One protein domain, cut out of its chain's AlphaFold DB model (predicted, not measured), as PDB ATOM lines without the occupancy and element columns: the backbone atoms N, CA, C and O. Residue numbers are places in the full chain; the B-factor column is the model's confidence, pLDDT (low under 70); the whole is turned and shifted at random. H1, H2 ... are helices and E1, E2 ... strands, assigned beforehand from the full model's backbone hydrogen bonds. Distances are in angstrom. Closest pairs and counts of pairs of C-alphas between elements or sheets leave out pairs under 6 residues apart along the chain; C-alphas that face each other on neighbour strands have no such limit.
ATOM      1  N   GLY A  21     342.189 365.868 328.922       91.56
ATOM      2  CA  GLY A  21     341.579 365.962 327.602       91.56
ATOM      3  C   GLY A  21     342.382 365.251 326.514       91.56
ATOM      4  O   GLY A  21     343.501 364.774 326.728       91.56
ATOM      5  N   PHE A  22     341.790 365.187 325.327       91.00
ATOM      6  CA  PHE A  22     342.388 364.577 324.139       91.00
ATOM      7  C   PHE A  22     343.517 365.435 323.545       91.00
ATOM      8  O   PHE A  22     343.798 366.551 324.006       91.00
ATOM      9  N   ASP A  23     344.226 364.891 322.551       88.06
ATOM     10  CA  ASP A  23     345.183 365.678 321.775       88.06
ATOM     11  C   ASP A  23     344.425 366.821 321.075       88.06
ATOM     12  O   ASP A  23     343.351 366.567 320.528       88.06
ATOM     13  N   PRO A  24     344.923 368.071 321.097       90.12
ATOM     14  CA  PRO A  24     344.262 369.176 320.410       90.12
ATOM     15  C   PRO A  24     343.944 368.890 318.936       90.12
ATOM     16  O   PRO A  24     342.901 369.331 318.466       90.12
ATOM     17  N   ALA A  25     344.767 368.098 318.238       85.62
ATOM     18  CA  ALA A  25     344.514 367.704 316.851       85.62
ATOM     19  C   ALA A  25     343.248 366.841 316.668       85.62
ATOM     20  O   ALA A  25     342.668 366.841 315.586       85.62
ATOM     21  N   ASP A  26     342.806 366.129 317.711       87.50
ATOM     22  CA  ASP A  26     341.630 365.254 317.650       87.50
ATOM     23  C   ASP A  26     340.322 366.008 317.946       87.50
ATOM     24  O   ASP A  26     339.242 365.592 317.522       87.50
ATOM     25  N   VAL A  27     340.395 367.097 318.722       92.00
ATOM     26  CA  VAL A  27     339.210 367.797 319.254       92.00
ATOM     27  C   VAL A  27     339.043 369.229 318.756       92.00
ATOM     28  O   VAL A  27     337.948 369.773 318.886       92.00
ATOM     29  N   LEU A  28     340.073 369.846 318.179       91.12
ATOM     30  CA  LEU A  28     340.034 371.209 317.644       91.12
ATOM     31  C   LEU A  28     340.192 371.208 316.117       91.12
ATOM     32  O   LEU A  28     340.642 370.237 315.515       91.12
ATOM     33  N   GLY A  29     339.808 372.310 315.477       87.31
ATOM     34  CA  GLY A  29     339.873 372.493 314.028       87.31
ATOM     35  C   GLY A  29     338.500 372.480 313.356       87.31
ATOM     36  O   GLY A  29     337.453 372.387 313.995       87.31
ATOM     37  N   ARG A  30     338.496 372.554 312.021       82.50
ATOM     38  CA  ARG A  30     337.272 372.724 311.211       82.50
ATOM     39  C   ARG A  30     336.246 371.597 311.379       82.50
ATOM     40  O   ARG A  30     335.056 371.820 311.197       82.50
ATOM     41  N   ARG A  31     336.708 370.386 311.701       84.56
ATOM     42  CA  ARG A  31     335.867 369.201 311.946       84.56
ATOM     43  C   ARG A  31     335.756 368.861 313.431       84.56
ATOM     44  O   ARG A  31     335.505 367.705 313.762       84.56
ATOM     45  N   SER A  32     335.975 369.844 314.308       91.44
ATOM     46  CA  SER A  32     335.924 369.639 315.751       91.44
ATOM     47  C   SER A  32     334.628 368.915 316.142       91.44
ATOM     48  O   SER A  32     333.536 369.377 315.794       91.44
ATOM     49  N   PRO A  33     334.713 367.795 316.883       93.06
ATOM     50  CA  PRO A  33     333.533 367.101 317.378       93.06
ATOM     51  C   PRO A  33     332.784 367.917 318.438       93.06
ATOM     52  O   PRO A  33     331.633 367.600 318.716       93.06
ATOM     53  N   LEU A  34     333.417 368.949 319.011       95.12
ATOM     54  CA  LEU A  34     332.821 369.827 320.012       95.12
ATOM     55  C   LEU A  34     331.825 370.813 319.401       95.12
ATOM     56  O   LEU A  34     330.966 371.309 320.128       95.12
ATOM     57  N   LEU A  35     331.918 371.104 318.100       93.25
ATOM     58  CA  LEU A  35     330.950 371.972 317.437       93.25
ATOM     59  C   LEU A  35     329.557 371.317 317.464       93.25
ATOM     60  O   LEU A  35     329.442 370.122 317.169       93.25
ATOM     61  N   PRO A  36     328.491 372.066 317.803       86.56
ATOM     62  CA  PRO A  36     327.156 371.493 317.897       86.56
ATOM     63  C   PRO A  36     326.711 370.942 316.541       86.56
ATOM     64  O   PRO A  36     326.690 371.669 315.549       86.56
ATOM     65  N   ALA A  37     326.337 369.664 316.508       80.19
ATOM     66  CA  ALA A  37     325.745 369.048 315.328       80.19
ATOM     67  C   ALA A  37     324.249 369.381 315.231       80.19
ATOM     68  O   ALA A  37     323.566 369.534 316.251       80.19
ATOM     69  N   ASP A  38     323.735 369.438 314.005       70.75
ATOM     70  CA  ASP A  38     322.296 369.497 313.760       70.75
ATOM     71  C   ASP A  38     321.638 368.160 314.159       70.75
ATOM     72  O   ASP A  38     322.203 367.085 313.943       70.75
ATOM     73  N   GLY A  39     320.433 368.205 314.739       76.62
ATOM     74  CA  GLY A  39     319.665 367.012 315.126       76.62
ATOM     75  C   GLY A  39     319.731 366.662 316.618       76.62
ATOM     76  O   GLY A  39     319.717 367.545 317.470       76.62
ATOM     77  N   LEU A  40     319.753 365.361 316.944       78.31
ATOM     78  CA  LEU A  40     319.610 364.823 318.314       78.31
ATOM     79  C   LEU A  40     320.840 365.036 319.226       78.31
ATOM     80  O   LEU A  40     320.855 364.554 320.355       78.31
ATOM     81  N   GLY A  41     321.856 365.760 318.755       87.69
ATOM     82  CA  GLY A  41     323.140 365.917 319.431       87.69
ATOM     83  C   GLY A  41     324.107 364.763 319.184       87.69
ATOM     84  O   GLY A  41     323.808 363.803 318.474       87.69
ATOM     85  N   ARG A  42     325.313 364.883 319.742       91.12
ATOM     86  CA  ARG A  42     326.409 363.926 319.547       91.12
ATOM     87  C   ARG A  42     327.083 363.607 320.868       91.12
ATOM     88  O   ARG A  42     327.415 364.516 321.623       91.12
ATOM     89  N   ARG A  43     327.363 362.327 321.112       94.19
ATOM     90  CA  ARG A  43     328.223 361.926 322.225       94.19
ATOM     91  C   ARG A  43     329.693 362.145 321.881       94.19
ATOM     92  O   ARG A  43     330.167 361.644 320.863       94.19
ATOM     93  N   VAL A  44     330.403 362.876 322.733       95.06
ATOM     94  CA  VAL A  44     331.808 363.241 322.513       95.06
ATOM     95  C   VAL A  44     332.586 363.016 323.795       95.06
ATOM     96  O   VAL A  44     332.247 363.588 324.824       95.06
ATOM     97  N   ALA A  45     333.635 362.201 323.747       95.00
ATOM     98  CA  ALA A  45     334.573 362.065 324.849       95.00
ATOM     99  C   ALA A  45     335.442 363.323 324.937       95.00
ATOM    100  O   ALA A  45     336.227 363.621 324.038       95.00
ATOM    101  N   VAL A  46     335.296 364.065 326.033       95.12
ATOM    102  CA  VAL A  46     336.043 365.307 326.266       95.12
ATOM    103  C   VAL A  46     337.319 365.041 327.054       95.12
ATOM    104  O   VAL A  46     338.348 365.647 326.764       95.12
ATOM    105  N   TYR A  47     337.282 364.101 328.005       94.19
ATOM    106  CA  TYR A  47     338.422 363.653 328.815       94.19
ATOM    107  C   TYR A  47     338.589 362.135 328.719       94.19
ATOM    108  O   TYR A  47     337.626 361.400 328.491       94.19
ATOM    109  N   ARG A  48     339.819 361.667 328.935       91.88
ATOM    110  CA  ARG A  48     340.188 360.251 328.998       91.88
ATOM    111  C   ARG A  48     341.015 359.940 330.239       91.88
ATOM    112  O   ARG A  48     341.717 360.805 330.775       91.88
ATOM    113  N   CYS A  49     340.962 358.676 330.651       89.19
ATOM    114  CA  CYS A  49     341.795 358.164 331.729       89.19
ATOM    115  C   CYS A  49     343.286 358.391 331.423       89.19
ATOM    116  O   CYS A  49     343.762 358.186 330.304       89.19
ATOM    117  N   SER A  50     344.048 358.809 332.432       79.12
ATOM    118  CA  SER A  50     345.469 359.139 332.293       79.12
ATOM    119  C   SER A  50     346.404 357.929 332.317       79.12
ATOM    120  O   SER A  50     347.619 358.109 332.265       79.12
ATOM    121  N   CYS A  51     345.872 356.707 332.405       76.25
ATOM    122  CA  CYS A  51     346.662 355.475 332.498       76.25
ATOM    123  C   CYS A  51     347.447 355.135 331.216       76.25
ATOM    124  O   CYS A  51     348.240 354.199 331.223       76.25
ATOM    125  N   GLY A  52     347.229 355.872 330.121       65.38
ATOM    126  CA  GLY A  52     347.927 355.681 328.846       65.38
ATOM    127  C   GLY A  52     347.412 354.509 328.008       65.38
ATOM    128  O   GLY A  52     347.926 354.279 326.917       65.38
ATOM    129  N   ILE A  53     346.390 353.791 328.483       71.62
ATOM    130  CA  ILE A  53     345.741 352.696 327.760       71.62
ATOM    131  C   ILE A  53     344.524 353.252 327.019       71.62
ATOM    132  O   ILE A  53     343.590 353.774 327.636       71.62
ATOM    133  N   THR A  54     344.526 353.132 325.691       66.50
ATOM    134  CA  THR A  54     343.386 353.506 324.844       66.50
ATOM    135  C   THR A  54     342.125 352.760 325.279       66.50
ATOM    136  O   THR A  54     342.164 351.556 325.522       66.50
ATOM    137  N   GLY A  55     341.004 353.475 325.393       76.50
ATOM    138  CA  GLY A  55     339.720 352.889 325.775       76.50
ATOM    139  C   GLY A  55     339.594 352.488 327.249       76.50
ATOM    140  O   GLY A  55     338.649 351.790 327.589       76.50
ATOM    141  N   CYS A  56     340.501 352.895 328.143       84.69
ATOM    142  CA  CYS A  56     340.393 352.548 329.569       84.69
ATOM    143  C   CYS A  56     339.247 353.273 330.303       84.69
ATOM    144  O   CYS A  56     338.826 352.820 331.364       84.69
ATOM    145  N   GLY A  57     338.779 354.401 329.775       90.81
ATOM    146  CA  GLY A  57     337.699 355.188 330.360       90.81
ATOM    147  C   GLY A  57     337.659 356.597 329.783       90.81
ATOM    148  O   GLY A  57     338.698 357.135 329.371       90.81
ATOM    149  N   VAL A  58     336.470 357.191 329.757       94.62
ATOM    150  CA  VAL A  58     336.219 358.537 329.222       94.62
ATOM    151  C   VAL A  58     335.205 359.315 330.058       94.62
ATOM    152  O   VAL A  58     334.425 358.764 330.827       94.62
ATOM    153  N   ILE A  59     335.217 360.631 329.900       96.06
ATOM    154  CA  ILE A  59     334.095 361.483 330.279       96.06
ATOM    155  C   ILE A  59     333.469 361.930 328.967       96.06
ATOM    156  O   ILE A  59     334.070 362.719 328.238       96.06
ATOM    157  N   ALA A  60     332.308 361.369 328.639       95.94
ATOM    158  CA  ALA A  60     331.650 361.580 327.357       95.94
ATOM    159  C   ALA A  60     330.219 362.108 327.536       95.94
ATOM    160  O   ALA A  60     329.292 361.294 327.647       95.94
ATOM    161  N   PRO A  61     330.009 363.437 327.585       96.38
ATOM    162  CA  PRO A  61     328.675 364.015 327.480       96.38
ATOM    163  C   PRO A  61     328.063 363.807 326.096       96.38
ATOM    164  O   PRO A  61     328.752 363.595 325.094       96.38
ATOM    165  N   VAL A  62     326.746 363.957 326.042       94.69
ATOM    166  CA  VAL A  62     326.012 364.277 324.824       94.69
ATOM    167  C   VAL A  62     325.971 365.798 324.677       94.69
ATOM    168  O   VAL A  62     325.456 366.500 325.543       94.69
ATOM    169  N   ILE A  63     326.517 366.300 323.573       95.69
ATOM    170  CA  ILE A  63     326.484 367.710 323.188       95.69
ATOM    171  C   ILE A  63     325.246 367.936 322.321       95.69
ATOM    172  O   ILE A  63     325.151 367.399 321.216       95.69
ATOM    173  N   VAL A  64     324.300 368.732 322.817       94.94
ATOM    174  CA  VAL A  64     323.025 369.041 322.149       94.94
ATOM    175  C   VAL A  64     322.828 370.537 321.986       94.94
ATOM    176  O   VAL A  64     323.156 371.326 322.873       94.94
ATOM    177  N   SER A  65     322.233 370.918 320.859       94.56
ATOM    178  CA  SER A  65     321.675 372.256 320.671       94.56
ATOM    179  C   SER A  65     320.268 372.303 321.268       94.56
ATOM    180  O   SER A  65     319.508 371.342 321.133       94.56
ATOM    181  N   SER A  66     319.893 373.408 321.905       92.56
ATOM    182  CA  SER A  66     318.500 373.629 322.291       92.56
ATOM    183  C   SER A  66     317.597 373.757 321.053       92.56
ATOM    184  O   SER A  66     318.070 374.175 319.994       92.56
ATOM    185  N   PRO A  67     316.289 373.443 321.159       90.12
ATOM    186  CA  PRO A  67     315.362 373.538 320.026       90.12
ATOM    187  C   PRO A  67     315.248 374.937 319.406       90.12
ATOM    188  O   PRO A  67     314.967 375.060 318.219       90.12
ATOM    189  N   ASP A  68     315.459 375.986 320.202       91.06
ATOM    190  CA  ASP A  68     315.471 377.384 319.756       91.06
ATOM    191  C   ASP A  68     316.832 377.828 319.190       91.06
ATOM    192  O   ASP A  68     316.966 378.955 318.721       91.06
ATOM    193  N   GLY A  69     317.846 376.957 319.233       89.88
ATOM    194  CA  GLY A  69     319.180 377.223 318.711       89.88
ATOM    195  C   GLY A  69     319.990 378.243 319.511       89.88
ATOM    196  O   GLY A  69     321.021 378.682 319.016       89.88
ATOM    197  N   THR A  70     319.579 378.630 320.722       94.44
ATOM    198  CA  THR A  70     320.275 379.668 321.513       94.44
ATOM    199  C   THR A  70     321.282 379.104 322.515       94.44
ATOM    200  O   THR A  70     322.161 379.820 322.991       94.44
ATOM    201  N   ARG A  71     321.195 377.809 322.830       96.06
ATOM    202  CA  ARG A  71     321.984 377.159 323.879       96.06
ATOM    203  C   ARG A  71     322.643 375.882 323.377       96.06
ATOM    204  O   ARG A  71     322.066 375.129 322.593       96.06
ATOM    205  N   VAL A  72     323.834 375.607 323.894       97.19
ATOM    206  CA  VAL A  72     324.500 374.303 323.806       97.19
ATOM    207  C   VAL A  72     324.504 373.686 325.197       97.19
ATOM    208  O   VAL A  72     324.769 374.380 326.176       97.19
ATOM    209  N   SER A  73     324.175 372.402 325.308       96.62
ATOM    210  CA  SER A  73     324.220 371.685 326.584       96.62
ATOM    211  C   SER A  73     325.065 370.431 326.473       96.62
ATOM    212  O   SER A  73     324.992 369.721 325.471       96.62
ATOM    213  N   TRP A  74     325.858 370.172 327.504       97.19
ATOM    214  CA  TRP A  74     326.545 368.908 327.718       97.19
ATOM    215  C   TRP A  74     325.792 368.176 328.819       97.19
ATOM    216  O   TRP A  74     325.747 368.651 329.953       97.19
ATOM    217  N   ILE A  75     325.169 367.062 328.459       96.31
ATOM    218  CA  ILE A  75     324.272 366.305 329.336       96.31
ATOM    219  C   ILE A  75     324.625 364.820 329.318       96.31
ATOM    220  O   ILE A  75     325.354 364.371 328.431       96.31
ATOM    221  N   ASP A  76     324.083 364.044 330.259       95.50
ATOM    222  CA  ASP A  76     324.226 362.573 330.303       95.50
ATOM    223  C   ASP A  76     325.693 362.126 330.152       95.50
ATOM    224  O   ASP A  76     326.069 361.375 329.244       95.50
ATOM    225  N   PHE A  77     326.548 362.646 331.034       97.12
ATOM    226  CA  PHE A  77     327.958 362.284 331.097       97.12
ATOM    227  C   PHE A  77     328.109 360.795 331.393       97.12
ATOM    228  O   PHE A  77     327.573 360.282 332.375       97.12
ATOM    229  N   ARG A  78     328.880 360.094 330.557       96.12
ATOM    230  CA  ARG A  78     329.113 358.656 330.717       96.12
ATOM    231  C   ARG A  78     330.569 358.259 330.551       96.12
ATOM    232  O   ARG A  78     331.316 358.887 329.803       96.12
ATOM    233  N   ASP A  79     330.919 357.191 331.250       94.69
ATOM    234  CA  ASP A  79     332.154 356.442 331.117       94.69
ATOM    235  C   ASP A  79     331.953 355.228 330.217       94.69
ATOM    236  O   ASP A  79     330.964 354.496 330.323       94.69
ATOM    237  N   TYR A  80     332.923 355.008 329.339       92.75
ATOM    238  CA  TYR A  80     332.951 353.897 328.406       92.75
ATOM    239  C   TYR A  80     334.324 353.247 328.415       92.75
ATOM    240  O   TYR A  80     335.347 353.912 328.252       92.75
ATOM    241  N   VAL A  81     334.320 351.918 328.492       89.50
ATOM    242  CA  VAL A  81     335.522 351.094 328.381       89.50
ATOM    243  C   VAL A  81     335.497 350.367 327.038       89.50
ATOM    244  O   VAL A  81     334.513 349.717 326.700       89.50
ATOM    245  N   GLY A  82     336.572 350.491 326.263       85.31
ATOM    246  CA  GLY A  82     336.759 349.818 324.974       85.31
ATOM    247  C   GLY A  82     335.979 350.402 323.792       85.31
ATOM    248  O   GLY A  82     336.043 349.828 322.712       85.31
ATOM    249  N   VAL A  83     335.263 351.519 323.974       85.62
ATOM    250  CA  VAL A  83     334.460 352.146 322.904       85.62
ATOM    251  C   VAL A  83     335.204 353.300 322.238       85.62
ATOM    252  O   VAL A  83     335.327 353.320 321.021       85.62
ATOM    253  N   PHE A  84     335.726 354.242 323.029       86.88
ATOM    254  CA  PHE A  84     336.390 355.439 322.512       86.88
ATOM    255  C   PHE A  84     337.875 355.193 322.246       86.88
ATOM    256  O   PHE A  84     338.669 355.007 323.176       86.88
ATOM    257  N   ILE A  85     338.242 355.221 320.965       80.88
ATOM    258  CA  ILE A  85     339.623 355.282 320.481       80.88
ATOM    259  C   ILE A  85     339.979 356.750 320.204       80.88
ATOM    260  O   ILE A  85     341.058 357.199 320.597       80.88
ATOM    261  N   GLY A  86     339.050 357.504 319.607       86.19
ATOM    262  CA  GLY A  86     339.082 358.961 319.457       86.19
ATOM    263  C   GLY A  86     337.999 359.672 320.284       86.19
ATOM    264  O   GLY A  86     337.285 359.032 321.052       86.19
ATOM    265  N   PRO A  87     337.860 361.004 320.155       89.25
ATOM    266  CA  PRO A  87     336.862 361.779 320.897       89.25
ATOM    267  C   PRO A  87     335.429 361.610 320.374       89.25
ATOM    268  O   PRO A  87     334.480 361.859 321.111       89.25
ATOM    269  N   ALA A  88     335.238 361.180 319.126       88.81
ATOM    270  CA  ALA A  88     333.925 360.895 318.552       88.81
ATOM    271  C   ALA A  88     333.929 359.510 317.900       88.81
ATOM    272  O   ALA A  88     334.793 359.222 317.077       88.81
ATOM    273  N   GLU A  89     332.946 358.680 318.248       83.06
ATOM    274  CA  GLU A  89     332.815 357.305 317.756       83.06
ATOM    275  C   GLU A  89     331.413 357.062 317.201       83.06
ATOM    276  O   GLU A  89     330.420 357.496 317.781       83.06
ATOM    277  N   ALA A  90     331.317 356.335 316.087       72.88
ATOM    278  CA  ALA A  90     330.041 356.084 315.409       72.88
ATOM    279  C   ALA A  90     329.186 354.985 316.072       72.88
ATOM    280  O   ALA A  90     327.999 354.870 315.787       72.88
ATOM    281  N   SER A  91     329.778 354.149 316.930       71.00
ATOM    282  CA  SER A  91     329.137 352.967 317.524       71.00
ATOM    283  C   SER A  91     328.690 353.168 318.976       71.00
ATOM    284  O   SER A  91     328.363 352.193 319.662       71.00
ATOM    285  N   THR A  92     328.644 354.411 319.469       77.12
ATOM    286  CA  THR A  92     328.246 354.703 320.858       77.12
ATOM    287  C   THR A  92     326.841 354.217 321.180       77.12
ATOM    288  O   THR A  92     326.604 353.754 322.289       77.12
ATOM    289  N   ASP A  93     325.935 354.246 320.203       76.81
ATOM    290  CA  ASP A  93     324.526 353.870 320.383       76.81
ATOM    291  C   ASP A  93     324.335 352.365 320.633       76.81
ATOM    292  O   ASP A  93     323.274 351.931 321.071       76.81
ATOM    293  N   GLN A  94     325.367 351.558 320.374       79.75
ATOM    294  CA  GLN A  94     325.367 350.112 320.618       79.75
ATOM    295  C   GLN A  94     325.839 349.751 322.034       79.75
ATOM    296  O   GLN A  94     325.855 348.576 322.392       79.75
ATOM    297  N   HIS A  95     326.254 350.743 322.825       83.00
ATOM    298  CA  HIS A  95     326.889 350.537 324.118       83.00
ATOM    299  C   HIS A  95     326.230 351.399 325.190       83.00
ATOM    300  O   HIS A  95     326.087 352.615 325.057       83.00
ATOM    301  N   GLU A  96     325.898 350.779 326.317       84.19
ATOM    302  CA  GLU A  96     325.466 351.510 327.502       84.19
ATOM    303  C   GLU A  96     326.692 351.878 328.345       84.19
ATOM    304  O   GLU A  96     327.318 351.024 328.970       84.19
ATOM    305  N   GLY A  97     327.060 353.161 328.338       89.75
ATOM    306  CA  GLY A  97     328.108 353.686 329.216       89.75
ATOM    307  C   GLY A  97     327.620 353.818 330.658       89.75
ATOM    308  O   GLY A  97     326.422 354.009 330.903       89.75
ATOM    309  N   ARG A  98     328.546 353.766 331.619       94.38
ATOM    310  CA  ARG A  98     328.257 353.986 333.042       94.38
ATOM    311  C   ARG A  98     328.049 355.485 333.295       94.38
ATOM    312  O   ARG A  98     328.902 356.262 332.884       94.38
ATOM    313  N   PRO A  99     326.978 355.920 333.976       96.19
ATOM    314  CA  PRO A  99     326.767 357.339 334.247       96.19
ATOM    315  C   PRO A  99     327.838 357.905 335.188       96.19
ATOM    316  O   PRO A  99     328.239 357.250 336.156       96.19
ATOM    317  N   TRP A 100     328.256 359.135 334.906       95.94
ATOM    318  CA  TRP A 100     328.987 359.988 335.836       95.94
ATOM    319  C   TRP A 100     328.005 360.791 336.686       95.94
ATOM    320  O   TRP A 100     326.977 361.247 336.189       95.94
ATOM    321  N   ASP A 101     328.353 361.012 337.953       94.69
ATOM    322  CA  ASP A 101     327.654 361.968 338.819       94.69
ATOM    323  C   ASP A 101     328.208 363.380 338.571       94.69
ATOM    324  O   ASP A 101     328.947 363.943 339.377       94.69
ATOM    325  N   LEU A 102     327.950 363.895 337.368       95.62
ATOM    326  CA  LEU A 102     328.353 365.226 336.926       95.62
ATOM    327  C   LEU A 102     327.102 366.032 336.569       95.62
ATOM    328  O   LEU A 102     326.191 365.483 335.944       95.62
ATOM    329  N   PRO A 103     327.041 367.321 336.940       95.56
ATOM    330  CA  PRO A 103     325.916 368.164 336.574       95.56
ATOM    331  C   PRO A 103     325.905 368.426 335.068       95.56
ATOM    332  O   PRO A 103     326.956 368.529 334.432       95.56
ATOM    333  N   ASP A 104     324.706 368.613 334.522       97.25
ATOM    334  CA  ASP A 104     324.542 369.138 333.172       97.25
ATOM    335  C   ASP A 104     325.176 370.534 333.071       97.25
ATOM    336  O   ASP A 104     325.049 371.374 333.970       97.25
ATOM    337  N   LEU A 105     325.865 370.786 331.959       97.19
ATOM    338  CA  LEU A 105     326.532 372.054 331.683       97.19
ATOM    339  C   LEU A 105     325.822 372.743 330.525       97.19
ATOM    340  O   LEU A 105     325.492 372.111 329.521       97.19
ATOM    341  N   HIS A 106     325.593 374.045 330.656       96.88
ATOM    342  CA  HIS A 106     324.824 374.824 329.694       96.88
ATOM    343  C   HIS A 106     325.579 376.087 329.310       96.88
ATOM    344  O   HIS A 106     326.089 376.800 330.172       96.88
ATOM    345  N   PHE A 107     325.586 376.383 328.017       97.19
ATOM    346  CA  PHE A 107     326.342 377.481 327.436       97.19
ATOM    347  C   PHE A 107     325.456 378.286 326.497       97.19
ATOM    348  O   PHE A 107     324.622 377.721 325.782       97.19
ATOM    349  N   ASP A 108     325.675 379.596 326.455       97.38
ATOM    350  CA  ASP A 108     325.237 380.395 325.316       97.38
ATOM    351  C   ASP A 108     325.878 379.843 324.030       97.38
ATOM    352  O   ASP A 108     327.074 379.529 324.011       97.38
ATOM    353  N   ARG A 109     325.082 379.656 322.970       96.06
ATOM    354  CA  ARG A 109     325.572 379.019 321.739       96.06
ATOM    355  C   ARG A 109     326.633 379.864 321.048       96.06
ATOM    356  O   ARG A 109     327.617 379.297 320.578       96.06
ATOM    357  N   GLU A 110     326.421 381.172 320.943       96.69
ATOM    358  CA  GLU A 110     327.340 382.053 320.221       96.69
ATOM    359  C   GLU A 110     328.691 382.089 320.932       96.69
ATOM    360  O   GLU A 110     329.724 381.870 320.299       96.69
ATOM    361  N   GLN A 111     328.681 382.244 322.258       96.94
ATOM    362  CA  GLN A 111     329.892 382.194 323.072       96.94
ATOM    363  C   GLN A 111     330.607 380.842 322.955       96.94
ATOM    364  O   GLN A 111     331.827 380.802 322.795       96.94
ATOM    365  N   TYR A 112     329.865 379.734 323.024       96.88
ATOM    366  CA  TYR A 112     330.430 378.390 322.935       96.88
ATOM    367  C   TYR A 112     331.124 378.148 321.590       96.88
ATOM    368  O   TYR A 112     332.269 377.701 321.552       96.88
ATOM    369  N   VAL A 113     330.443 378.455 320.480       95.94
ATOM    370  CA  VAL A 113     330.996 378.265 319.131       95.94
ATOM    371  C   VAL A 113     332.213 379.160 318.930       95.94
ATOM    372  O   VAL A 113     333.252 378.666 318.494       95.94
ATOM    373  N   ALA A 114     332.128 380.432 319.330       96.56
ATOM    374  CA  ALA A 114     333.243 381.364 319.230       96.56
ATOM    375  C   ALA A 114     334.474 380.883 320.016       96.56
ATOM    376  O   ALA A 114     335.600 381.021 319.539       96.56
ATOM    377  N   GLU A 115     334.288 380.280 321.194       96.75
ATOM    378  CA  GLU A 115     335.397 379.755 321.993       96.75
ATOM    379  C   GLU A 115     336.031 378.507 321.365       96.75
ATOM    380  O   GLU A 115     337.258 378.400 321.315       96.75
ATOM    381  N   VAL A 116     335.225 377.588 320.817       95.50
ATOM    382  CA  VAL A 116     335.740 376.419 320.082       95.50
ATOM    383  C   VAL A 116     336.516 376.861 318.839       95.50
ATOM    384  O   VAL A 116     337.594 376.328 318.567       95.50
ATOM    385  N   GLU A 117     336.018 377.853 318.101       94.81
ATOM    386  CA  GLU A 117     336.702 378.419 316.935       94.81
ATOM    387  C   GLU A 117     337.998 379.134 317.328       94.81
ATOM    388  O   GLU A 117     339.046 378.869 316.737       94.81
ATOM    389  N   ARG A 118     337.970 379.973 318.370       95.19
ATOM    390  CA  ARG A 118     339.159 380.648 318.910       95.19
ATOM    391  C   ARG A 118     340.230 379.636 319.311       95.19
ATOM    392  O   ARG A 118     341.383 379.793 318.916       95.19
ATOM    393  N   ALA A 119     339.860 378.604 320.070       94.25
ATOM    394  CA  ALA A 119     340.777 377.540 320.470       94.25
ATOM    395  C   ALA A 119     341.301 376.754 319.257       94.25
ATOM    396  O   ALA A 119     342.468 376.385 319.221       94.25
ATOM    397  N   SER A 120     340.469 376.548 318.235       91.31
ATOM    398  CA  SER A 120     340.866 375.879 316.989       91.31
ATOM    399  C   SER A 120     341.863 376.672 316.149       91.31
ATOM    400  O   SER A 120     342.628 376.077 315.394       91.31
ATOM    401  N   LEU A 121     341.863 377.998 316.273       90.25
ATOM    402  CA  LEU A 121     342.835 378.882 315.628       90.25
ATOM    403  C   LEU A 121     344.119 379.056 316.452       90.25
ATOM    404  O   LEU A 121     345.120 379.552 315.931       90.25
ATOM    405  N   ASP A 122     344.111 378.656 317.724       89.00
ATOM    406  CA  ASP A 122     345.293 378.690 318.572       89.00
ATOM    407  C   ASP A 122     346.262 377.573 318.164       89.00
ATOM    408  O   ASP A 122     346.081 376.406 318.499       89.00
TER     409      ASP A 122
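What this domain is: This is residues 21 to 122 of the 218 residues of an uncharacterized protein of Jiangella alba (UniProt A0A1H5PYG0). Little regular structure surrounds a strongly twisted meander, E1, E2, E3, each strand antiparallel to the one before; H2 stands up from one end. Of 102 printed residues, 38 are in named elements, H1, E1, E2, E3, H2, mixed class. Compact, radius of gyration of the C-alphas 13.3 A, it spans 35 by 29 by 23 A.

Where its parts are: H1, residues 24 to 27, begins at C-alpha (344.262, 369.176, 320.410). E1 is residues 58 to 65, E2 71 to 79, 24.2 A long, E3 105 to 108, H2 109 to 121, ending at C-alpha (342.835, 378.882, 315.628).

How they stand to each other: E1 and E2 form a hairpin, N 62 and O 75 within hydrogen-bond range at 2.8 A; likewise E2 and E3, N 74 and O 105, 2.8 A. H2 is on the sheet; the C-alphas of Arg 71 and Arg 109, closest between E2 and H2, are 4.6 A apart. H1 is near H2. H2 has every O i to N i+4 pair within range; H1 is too short.

The domain as a whole: The printed part has no cut. Links H1 to E1 and E2 to E3 are long. Residues 52 and 54 have pLDDT under 70.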